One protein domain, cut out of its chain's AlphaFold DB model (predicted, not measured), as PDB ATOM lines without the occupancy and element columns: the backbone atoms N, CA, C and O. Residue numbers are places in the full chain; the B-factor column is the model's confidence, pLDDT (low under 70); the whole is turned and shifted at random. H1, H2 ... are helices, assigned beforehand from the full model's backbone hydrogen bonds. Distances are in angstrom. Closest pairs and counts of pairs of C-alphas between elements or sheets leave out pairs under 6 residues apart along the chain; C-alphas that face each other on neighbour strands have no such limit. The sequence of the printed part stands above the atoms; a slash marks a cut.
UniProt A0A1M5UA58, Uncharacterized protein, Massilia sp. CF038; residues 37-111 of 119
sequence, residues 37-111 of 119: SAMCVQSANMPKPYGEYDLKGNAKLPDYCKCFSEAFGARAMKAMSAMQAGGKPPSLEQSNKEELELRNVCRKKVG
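AT A GLANCE: This is residues 37 to 111 of the 119 residues of an uncharacterized protein of Massilia sp. CF038 (UniProt A0A1M5UA58). The long helix H2 and helix H3 make a helical hairpin that is splayed: H3 folds back and packs on the first part of H2, residues 63 to 72, while the parts next to their link spread away from each other. The short helix H1 crosses the same part of H2 on the side away from H3, and a long loop, residues 44 to 60, joins H1 to H2 at that end. The free-standing residues 81 to 86 and 91 to 97 stick out at the other end. The printed part has 75 residues with three named helices, in the order H1, H2, H3, and no named strand; its class is all helix. It is only just compact, close to loose, with a radius of gyration of the C-alphas of 13.4 A, and elongated, spanning 41 by 22 by 20 A.

IN THESE COORDINATES: H2, the longest helix, is residues 61 to 84 and measures 33.1 A from C-alpha 61 at (-46.804, 19.005, 5.604) to C-alpha 84 at (-18.524, 35.885, 8.833). It has a kink of 30 degrees near residue 68. H3 is residues 92 to 110, 27.1 A from first to last C-alpha, and ends with C-alpha 110 at (-51.944, 25.096, 9.521). H1 is residues 37 to 43, 9.8 A long, and begins with C-alpha 37 at (-39.033, 23.786, 1.957).

HOW THE PARTS SIT: H2 and H3 form a helical hairpin and run opposite ways at a shallow tilt of 31 degrees. They touch, H2 with residues 63 to 72 alone, and their closest C-alphas are those of Cys 67 and Cys 106, 5.7 A apart. H1 touches H2, which meets it with residues 61 to 70 alone. The closest C-alphas of H1 and H2 are those of Ser 37 and Ser 69, 5.1 A apart, and the lines of the two helices are about perpendicular, at 76 degrees. H1 and H3 are apart. In H1 and H3 every O i to N i+4 pair is within hydrogen-bond range; in H2, 19 of 20 are.

THE WHOLE: The two C-alphas farthest apart are those of Ala 59 and Gly 86, 41.7 A. The printed part runs from residue 37 to residue 111 with no cut, and its first and last C-alphas, those of Ser 37 and Gly 111, are 18.1 A apart. The link from H1 to H2, with 17 residues, is long; the link from H2 to H3, with 7 residues, is short. Without the stretches that stand free, the body has 62 residues and spans 39 by 25 by 19 A. The mean pLDDT of the printed part is 90.7, and no printed residue is under 70.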
ATOM      1  N   SER A  37     -37.680  24.352   1.891       88.69
ATOM      2  CA  SER A  37     -39.033  23.786   1.957       88.69
ATOM      3  C   SER A  37     -39.027  22.328   1.509       88.69
ATOM      4  O   SER A  37     -39.523  21.463   2.232       88.69
ATOM      5  N   ALA A  38     -38.388  22.023   0.376       90.75
ATOM      6  CA  ALA A  38     -38.216  20.644  -0.081       90.75
ATOM      7  C   ALA A  38     -37.437  19.794   0.938       90.75
ATOM      8  O   ALA A  38     -37.838  18.665   1.237       90.75
ATOM      9  N   MET A  39     -36.380  20.352   1.539       89.75
ATOM     10  CA  MET A  39     -35.629  19.678   2.606       89.75
ATOM     11  C   MET A  39     -36.496  19.393   3.838       89.75
ATOM     12  O   MET A  39     -36.441  18.294   4.390       89.75
ATOM     13  N   CYS A  40     -37.333  20.348   4.248       92.69
ATOM     14  CA  CYS A  40     -38.283  20.144   5.339       92.69
ATOM     15  C   CYS A  40     -39.281  19.025   5.016       92.69
ATOM     16  O   CYS A  40     -39.508  18.153   5.854       92.69
ATOM     17  N   VAL A  41     -39.830  18.970   3.799       95.12
ATOM     18  CA  VAL A  41     -40.754  17.891   3.410       95.12
ATOM     19  C   VAL A  41     -40.046  16.535   3.450       95.12
ATOM     20  O   VAL A  41     -40.585  15.562   3.984       95.12
ATOM     21  N   GLN A  42     -38.813  16.466   2.947       94.25
ATOM     22  CA  GLN A  42     -38.008  15.247   2.983       94.25
ATOM     23  C   GLN A  42     -37.692  14.799   4.417       94.25
ATOM     24  O   GLN A  42     -37.614  13.594   4.674       94.25
ATOM     25  N   SER A  43     -37.569  15.743   5.357       92.00
ATOM     26  CA  SER A  43     -37.276  15.472   6.768       92.00
ATOM     27  C   SER A  43     -38.310  14.560   7.442       92.00
ATOM     28  O   SER A  43     -37.966  13.857   8.387       92.00
ATOM     29  N   ALA A  44     -39.541  14.483   6.921       94.31
ATOM     30  CA  ALA A  44     -40.567  13.568   7.419       94.31
ATOM     31  C   ALA A  44     -40.238  12.079   7.200       94.31
ATOM     32  O   ALA A  44     -40.887  11.200   7.765       94.31
ATOM     33  N   ASN A  45     -39.226  11.772   6.384       95.25
ATOM     34  CA  ASN A  45     -38.717  10.413   6.206       95.25
ATOM     35  C   ASN A  45     -37.547  10.072   7.137       95.25
ATOM     36  O   ASN A  45     -37.064   8.941   7.090       95.25
ATOM     37  N   MET A  46     -37.089  11.010   7.971       90.94
ATOM     38  CA  MET A  46     -36.067  10.715   8.970       90.94
ATOM     39  C   MET A  46     -36.618   9.806  10.080       90.94
ATOM     40  O   MET A  46     -37.815   9.836  10.383       90.94
ATOM     41  N   PRO A  47     -35.765   8.962  10.685       88.25
ATOM     42  CA  PRO A  47     -36.169   8.159  11.827       88.25
ATOM     43  C   PRO A  47     -36.465   9.052  13.037       88.25
ATOM     44  O   PRO A  47     -35.861  10.111  13.216       88.25
ATOM     45  N   LYS A  48     -37.357   8.583  13.916       86.12
ATOM     46  CA  LYS A  48     -37.595   9.232  15.212       86.12
ATOM     47  C   LYS A  48     -36.275   9.364  15.997       86.12
ATOM     48  O   LYS A  48     -35.473   8.431  15.938       86.12
ATOM     49  N   PRO A  49     -36.070  10.440  16.778       82.44
ATOM     50  CA  PRO A  49     -36.959  11.589  16.987       82.44
ATOM     51  C   PRO A  49     -36.688  12.770  16.031       82.44
ATOM     52  O   PRO A  49     -37.117  13.886  16.312       82.44
ATOM     53  N   TYR A  50     -35.959  12.555  14.933       84.81
ATOM     54  CA  TYR A  50     -35.432  13.633  14.098       84.81
ATOM     55  C   TYR A  50     -36.406  14.076  13.002       84.81
ATOM     56  O   TYR A  50     -37.189  13.283  12.478       84.81
ATOM     57  N   GLY A  51     -36.308  15.350  12.616       88.50
ATOM     58  CA  GLY A  51     -37.119  15.929  11.548       88.50
ATOM     59  C   GLY A  51     -38.613  15.979  11.848       88.50
ATOM     60  O   GLY A  51     -39.057  15.921  12.994       88.50
ATOM     61  N   GLU A  52     -39.395  16.064  10.777       93.00
ATOM     62  CA  GLU A  52     -40.859  16.113  10.821       93.00
ATOM     63  C   GLU A  52     -41.491  14.722  10.691       93.00
ATOM     64  O   GLU A  52     -42.507  14.542  10.015       93.00
ATOM     65  N   TYR A  53     -40.861  13.707  11.293       92.94
ATOM     66  CA  TYR A  53     -41.265  12.302  11.165       92.94
ATOM     67  C   TYR A  53     -42.738  12.067  11.541       92.94
ATOM     68  O   TYR A  53     -43.394  11.179  10.997       92.94
ATOM     69  N   ASP A  54     -43.263  12.838  12.497       93.50
ATOM     70  CA  ASP A  54     -44.629  12.726  13.009       93.50
ATOM     71  C   ASP A  54     -45.668  13.246  12.009       93.50
ATOM     72  O   ASP A  54     -46.853  12.938  12.123       93.50
ATOM     73  N   LEU A  55     -45.219  13.989  10.998       95.19
ATOM     74  CA  LEU A  55     -46.037  14.537   9.923       95.19
ATOM     75  C   LEU A  55     -45.951  13.713   8.631       95.19
ATOM     76  O   LEU A  55     -46.495  14.131   7.605       95.19
ATOM     77  N   LYS A  56     -45.296  12.544   8.642       94.25
ATOM     78  CA  LYS A  56     -45.186  11.685   7.457       94.25
ATOM     79  C   LYS A  56     -46.569  11.327   6.901       94.25
ATOM     80  O   LYS A  56     -47.403  10.755   7.594       94.25
ATOM     81  N   GLY A  57     -46.796  11.656   5.627       93.75
ATOM     82  CA  GLY A  57     -48.074  11.432   4.940       93.75
ATOM     83  C   GLY A  57     -49.179  12.439   5.288       93.75
ATOM     84  O   GLY A  57     -50.290  12.311   4.781       93.75
ATOM     85  N   ASN A  58     -48.906  13.449   6.120       96.75
ATOM     86  CA  ASN A  58     -49.882  14.486   6.434       96.75
ATOM     87  C   ASN A  58     -50.013  15.480   5.270       96.75
ATOM     88  O   ASN A  58     -49.031  16.095   4.855       96.75
ATOM     89  N   ALA A  59     -51.237  15.692   4.784       97.12
ATOM     90  CA  ALA A  59     -51.515  16.590   3.660       97.12
ATOM     91  C   ALA A  59     -51.102  18.054   3.908       97.12
ATOM     92  O   ALA A  59     -50.885  18.795   2.956       97.12
ATOM     93  N   LYS A  60     -50.968  18.470   5.174       97.56
ATOM     94  CA  LYS A  60     -50.569  19.829   5.568       97.56
ATOM     95  C   LYS A  60     -49.054  20.016   5.680       97.56
ATOM     96  O   LYS A  60     -48.604  21.127   5.949       97.56
ATOM     97  N   LEU A  61     -48.265  18.949   5.514       96.06
ATOM     98  CA  LEU A  61     -46.804  19.005   5.604       96.06
ATOM     99  C   LEU A  61     -46.188  20.025   4.623       96.06
ATOM    100  O   LEU A  61     -45.335  20.789   5.070       96.06
ATOM    101  N   PRO A  62     -46.610  20.121   3.344       95.75
ATOM    102  CA  PRO A  62     -46.065  21.127   2.433       95.75
ATOM    103  C   PRO A  62     -46.315  22.570   2.898       95.75
ATOM    104  O   PRO A  62     -45.385  23.374   2.899       95.75
ATOM    105  N   ASP A  63     -47.528  22.893   3.360       96.81
ATOM    106  CA  ASP A  63     -47.870  24.240   3.851       96.81
ATOM    107  C   ASP A  63     -47.114  24.591   5.136       96.81
ATOM    108  O   ASP A  63     -46.615  25.708   5.304       96.81
ATOM    109  N   TYR A  64     -46.987  23.615   6.037       96.88
ATOM    110  CA  TYR A  64     -46.152  23.735   7.224       96.88
ATOM    111  C   TYR A  64     -44.690  24.019   6.857       96.88
ATOM    112  O   TYR A  64     -44.103  24.971   7.373       96.88
ATOM    113  N   CYS A  65     -44.118  23.221   5.953       95.44
ATOM    114  CA  CYS A  65     -42.723  23.342   5.551       95.44
ATOM    115  C   CYS A  65     -42.442  24.649   4.827       95.44
ATOM    116  O   CYS A  65     -41.407  25.258   5.074       95.44
ATOM    117  N   LYS A  66     -43.386  25.152   4.030       94.44
ATOM    118  CA  LYS A  66     -43.279  26.492   3.456       94.44
ATOM    119  C   LYS A  66     -43.154  27.559   4.549       94.44
ATOM    120  O   LYS A  66     -42.217  28.351   4.522       94.44
ATOM    121  N   CYS A  67     -44.044  27.534   5.546       94.81
ATOM    122  CA  CYS A  67     -43.992  28.468   6.677       94.81
ATOM    123  C   CYS A  67     -42.673  28.368   7.459       94.81
ATOM    124  O   CYS A  67     -42.057  29.387   7.774       94.81
ATOM    125  N   PHE A  68     -42.246  27.145   7.785       94.00
ATOM    126  CA  PHE A  68     -41.046  26.913   8.582       94.00
ATOM    127  C   PHE A  68     -39.790  27.366   7.835       94.00
ATOM    128  O   PHE A  68     -38.964  28.094   8.385       94.00
ATOM    129  N   SER A  69     -39.670  26.995   6.563       89.50
ATOM    130  CA  SER A  69     -38.467  27.208   5.763       89.50
ATOM    131  C   SER A  69     -38.239  28.665   5.366       89.50
ATOM    132  O   SER A  69     -37.085  29.080   5.274       89.50
ATOM    133  N   GLU A  70     -39.296  29.468   5.207       87.69
ATOM    134  CA  GLU A  70     -39.174  30.922   5.014       87.69
ATOM    135  C   GLU A  70     -38.480  31.591   6.216       87.69
ATOM    136  O   GLU A  70     -37.519  32.349   6.060       87.69
ATOM    137  N   ALA A  71     -38.917  31.267   7.435       84.00
ATOM    138  CA  ALA A  71     -38.354  31.832   8.659       84.00
ATOM    139  C   ALA A  71     -36.990  31.222   9.023       84.00
ATOM    140  O   ALA A  71     -36.069  31.939   9.425       84.00
ATOM    141  N   PHE A  72     -36.836  29.907   8.851       84.94
ATOM    142  CA  PHE A  72     -35.586  29.202   9.124       84.94
ATOM    143  C   PHE A  72     -34.476  29.633   8.160       84.94
ATOM    144  O   PHE A  72     -33.364  29.925   8.600       84.94
ATOM    145  N   GLY A  73     -34.776  29.762   6.864       82.62
ATOM    146  CA  GLY A  73     -33.824  30.243   5.862       82.62
ATOM    147  C   GLY A  73     -33.322  31.658   6.168       82.62
ATOM    148  O   GLY A  73     -32.117  31.907   6.138       82.62
ATOM    149  N   ALA A  74     -34.216  32.574   6.560       83.81
ATOM    150  CA  ALA A  74     -33.829  33.925   6.972       83.81
ATOM    151  C   ALA A  74     -32.896  33.919   8.200       83.81
ATOM    152  O   ALA A  74     -31.897  34.646   8.233       83.81
ATOM    153  N   ARG A  75     -33.180  33.065   9.192       83.44
ATOM    154  CA  ARG A  75     -32.324  32.888  10.374       83.44
ATOM    155  C   ARG A  75     -30.964  32.288  10.008       83.44
ATOM    156  O   ARG A  75     -29.953  32.791  10.494       83.44
ATOM    157  N   ALA A  76     -30.923  31.282   9.135       81.62
ATOM    158  CA  ALA A  76     -29.684  30.662   8.667       81.62
ATOM    159  C   ALA A  76     -28.784  31.671   7.935       81.62
ATOM    160  O   ALA A  76     -27.590  31.750   8.217       81.62
ATOM    161  N   MET A  77     -29.362  32.509   7.068       83.06
ATOM    162  CA  MET A  77     -28.630  33.580   6.382       83.06
ATOM    163  C   MET A  77     -28.077  34.615   7.367       83.06
ATOM    164  O   MET A  77     -26.900  34.965   7.296       83.06
ATOM    165  N   LYS A  78     -28.887  35.057   8.339       85.00
ATOM    166  CA  LYS A  78     -28.440  35.992   9.384       85.00
ATOM    167  C   LYS A  78     -27.318  35.398  10.241       85.00
ATOM    168  O   LYS A  78     -26.352  36.097  10.542       85.00
ATOM    169  N   ALA A  79     -27.433  34.127  10.620       83.88
ATOM    170  CA  ALA A  79     -26.403  33.420  11.374       83.88
ATOM    171  C   ALA A  79     -25.100  33.305  10.569       83.88
ATOM    172  O   ALA A  79     -24.031  33.587  11.103       83.88
ATOM    173  N   MET A  80     -25.187  32.986   9.273       84.44
ATOM    174  CA  MET A  80     -24.027  32.925   8.382       84.44
ATOM    175  C   MET A  80     -23.313  34.280   8.285       84.44
ATOM    176  O   MET A  80     -22.095  34.338   8.453       84.44
ATOM    177  N   SER A  81     -24.051  35.377   8.086       86.75
ATOM    178  CA  SER A  81     -23.472  36.728   8.070       86.75
ATOM    179  C   SER A  81     -22.848  37.113   9.414       86.75
ATOM    180  O   SER A  81     -21.769  37.700   9.442       86.75
ATOM    181  N   ALA A  82     -23.485  36.755  10.534       86.88
ATOM    182  CA  ALA A  82     -22.941  37.014  11.863       86.88
ATOM    183  C   ALA A  82     -21.626  36.256  12.094       86.88
ATOM    184  O   ALA A  82     -20.665  36.853  12.568       86.88
ATOM    185  N   MET A  83     -21.546  34.981  11.702       86.88
ATOM    186  CA  MET A  83     -20.314  34.192  11.806       86.88
ATOM    187  C   MET A  83     -19.190  34.755  10.927       86.88
ATOM    188  O   MET A  83     -18.049  34.828  11.378       86.88
ATOM    189  N   GLN A  84     -19.500  35.215   9.708       89.06
ATOM    190  CA  GLN A  84     -18.524  35.885   8.833       89.06
ATOM    191  C   GLN A  84     -17.989  37.190   9.440       89.06
ATOM    192  O   GLN A  84     -16.828  37.531   9.233       89.06
ATOM    193  N   ALA A  85     -18.806  37.895  10.226       91.44
ATOM    194  CA  ALA A  85     -18.407  39.090  10.966       91.44
ATOM    195  C   ALA A  85     -17.694  38.790  12.304       91.44
ATOM    196  O   ALA A  85     -17.484  39.703  13.100       91.44
ATOM    197  N   GLY A  86     -17.344  37.528  12.590       91.44
ATOM    198  CA  GLY A  86     -16.715  37.117  13.852       91.44
ATOM    199  C   GLY A  86     -17.685  36.990  15.033       91.44
ATOM    200  O   GLY A  86     -17.261  36.869  16.182       91.44
ATOM    201  N   GLY A  87     -18.992  37.017  14.771       86.94
ATOM    202  CA  GLY A  87     -20.032  36.801  15.766       86.94
ATOM    203  C   GLY A  87     -20.027  35.368  16.295       86.94
ATOM    204  O   GLY A  87     -19.859  34.401  15.550       86.94
ATOM    205  N   LYS A  88     -20.249  35.225  17.603       84.19
ATOM    206  CA  LYS A  88     -20.384  33.917  18.241       84.19
ATOM    207  C   LYS A  88     -21.749  33.305  17.885       84.19
ATOM    208  O   LYS A  88     -22.757  34.003  18.010       84.19
ATOM    209  N   PRO A  89     -21.813  32.026  17.476       80.31
ATOM    210  CA  PRO A  89     -23.091  31.360  17.269       80.31
ATOM    211  C   PRO A  89     -23.867  31.234  18.594       80.31
ATOM    212  O   PRO A  89     -23.247  31.174  19.665       80.31
ATOM    213  N   PRO A  90     -25.211  31.181  18.543       83.38
ATOM    214  CA  PRO A  90     -26.024  30.866  19.716       83.38
ATOM    215  C   PRO A  90     -25.653  29.492  20.293       83.38
ATOM    216  O   PRO A  90     -25.085  28.641  19.602       83.38
ATOM    217  N   SER A  91     -25.987  29.256  21.565       88.25
ATOM    218  CA  SER A  91     -25.850  27.915  22.140       88.25
ATOM    219  C   SER A  91     -26.785  26.928  21.430       88.25
ATOM    220  O   SER A  91     -27.785  27.318  20.817       88.25
ATOM    221  N   LEU A  92     -26.473  25.633  21.524       85.75
ATOM    222  CA  LEU A  92     -27.350  24.583  20.996       85.75
ATOM    223  C   LEU A  92     -28.722  24.608  21.680       85.75
ATOM    224  O   LEU A  92     -29.738  24.521  21.005       85.75
ATOM    225  N   GLU A  93     -28.754  24.815  22.997       89.25
ATOM    226  CA  GLU A  93     -29.997  24.912  23.771       89.25
ATOM    227  C   GLU A  93     -30.879  26.075  23.300       89.25
ATOM    228  O   GLU A  93     -32.053  25.881  22.986       89.25
ATOM    229  N   GLN A  94     -30.299  27.273  23.158       88.88
ATOM    230  CA  GLN A  94     -31.017  28.424  22.617       88.88
ATOM    231  C   GLN A  94     -31.512  28.130  21.198       88.88
ATOM    232  O   GLN A  94     -32.649  28.449  20.853       88.88
ATOM    233  N   SER A  95     -30.675  27.484  20.384       87.06
ATOM    234  CA  SER A  95     -31.019  27.185  19.000       87.06
ATOM    235  C   SER A  95     -32.195  26.222  18.880       87.06
ATOM    236  O   SER A  95     -33.084  26.485  18.068       87.06
ATOM    237  N   ASN A  96     -32.208  25.175  19.707       88.44
ATOM    238  CA  ASN A  96     -33.268  24.171  19.770       88.44
ATOM    239  C   ASN A  96     -34.587  24.781  20.245       88.44
ATOM    240  O   ASN A  96     -35.630  24.516  19.650       88.44
ATOM    241  N   LYS A  97     -34.542  25.644  21.268       90.38
ATOM    242  CA  LYS A  97     -35.729  26.344  21.769       90.38
ATOM    243  C   LYS A  97     -36.351  27.238  20.697       90.38
ATOM    244  O   LYS A  97     -37.543  27.133  20.424       90.38
ATOM    245  N   GLU A  98     -35.541  28.076  20.052       89.44
ATOM    246  CA  GLU A  98     -36.000  28.959  18.973       89.44
ATOM    247  C   GLU A  98     -36.541  28.164  17.772       89.44
ATOM    248  O   GLU A  98     -37.506  28.576  17.126       89.44
ATOM    249  N   GLU A  99     -35.933  27.017  17.452       90.56
ATOM    250  CA  GLU A  99     -36.439  26.129  16.405       90.56
ATOM    251  C   GLU A  99     -37.788  25.513  16.798       90.56
ATOM    252  O   GLU A  99     -38.731  25.581  16.011       90.56
ATOM    253  N   LEU A 100     -37.927  24.983  18.016       92.12
ATOM    254  CA  LEU A 100     -39.184  24.418  18.514       92.12
ATOM    255  C   LEU A 100     -40.315  25.454  18.519       92.12
ATOM    256  O   LEU A 100     -41.434  25.150  18.096       92.12
ATOM    257  N   GLU A 101     -40.032  26.678  18.964       93.75
ATOM    258  CA  GLU A 101     -40.976  27.797  18.918       93.75
ATOM    259  C   GLU A 101     -41.433  28.068  17.481       93.75
ATOM    260  O   GLU A 101     -42.637  28.147  17.218       93.75
ATOM    261  N   LEU A 102     -40.498  28.123  16.528       93.06
ATOM    262  CA  LEU A 102     -40.820  28.339  15.120       93.06
ATOM    263  C   LEU A 102     -41.663  27.198  14.531       93.06
ATOM    264  O   LEU A 102     -42.685  27.458  13.880       93.06
ATOM    265  N   ARG A 103     -41.287  25.940  14.795       94.31
ATOM    266  CA  ARG A 103     -42.064  24.753  14.395       94.31
ATOM    267  C   ARG A 103     -43.496  24.862  14.916       94.31
ATOM    268  O   ARG A 103     -44.451  24.663  14.165       94.31
ATOM    269  N   ASN A 104     -43.669  25.256  16.175       96.50
ATOM    270  CA  ASN A 104     -44.981  25.366  16.812       96.50
ATOM    271  C   ASN A 104     -45.821  26.546  16.312       96.50
ATOM    272  O   ASN A 104     -47.036  26.397  16.151       96.50
ATOM    273  N   VAL A 105     -45.203  27.680  15.974       96.44
ATOM    274  CA  VAL A 105     -45.890  28.791  15.294       96.44
ATOM    275  C   VAL A 105     -46.456  28.331  13.949       96.44
ATOM    276  O   VAL A 105     -47.629  28.578  13.657       96.44
ATOM    277  N   CYS A 106     -45.659  27.628  13.140       96.75
ATOM    278  CA  CYS A 106     -46.100  27.154  11.830       96.75
ATOM    279  C   CYS A 106     -47.127  26.019  11.926       96.75
ATOM    280  O   CYS A 106     -48.141  26.068  11.230       96.75
ATOM    281  N   ARG A 107     -46.942  25.057  12.839       97.25
ATOM    282  CA  ARG A 107     -47.928  23.995  13.110       97.25
ATOM    283  C   ARG A 107     -49.281  24.578  13.504       97.25
ATOM    284  O   ARG A 107     -50.300  24.174  12.945       97.25
ATOM    285  N   LYS A 108     -49.303  25.591  14.374       97.75
ATOM    286  CA  LYS A 108     -50.544  26.273  14.769       97.75
ATOM    287  C   LYS A 108     -51.254  26.930  13.582       97.75
ATOM    288  O   LYS A 108     -52.468  26.784  13.466       97.75
ATOM    289  N   LYS A 109     -50.521  27.606  12.687       96.81
ATOM    290  CA  LYS A 109     -51.097  28.277  11.501       96.81
ATOM    291  C   LYS A 109     -51.837  27.319  10.569       96.81
ATOM    292  O   LYS A 109     -52.873  27.687  10.033       96.81
ATOM    293  N   VAL A 110     -51.323  26.102  10.398       97.12
ATOM    294  CA  VAL A 110     -51.944  25.096   9.521       97.12
ATOM    295  C   VAL A 110     -52.855  24.120  10.276       97.12
ATOM    296  O   VAL A 110     -53.455  23.229   9.678       97.12
ATOM    297  N   GLY A 111     -53.002  24.262  11.596       96.56
ATOM    298  CA  GLY A 111     -53.805  23.360  12.426       96.56
ATOM    299  C   GLY A 111     -53.221  21.947  12.504       96.56
ATOM    300  O   GLY A 111     -53.937  20.970  12.268       96.56
TER     301      GLY A 111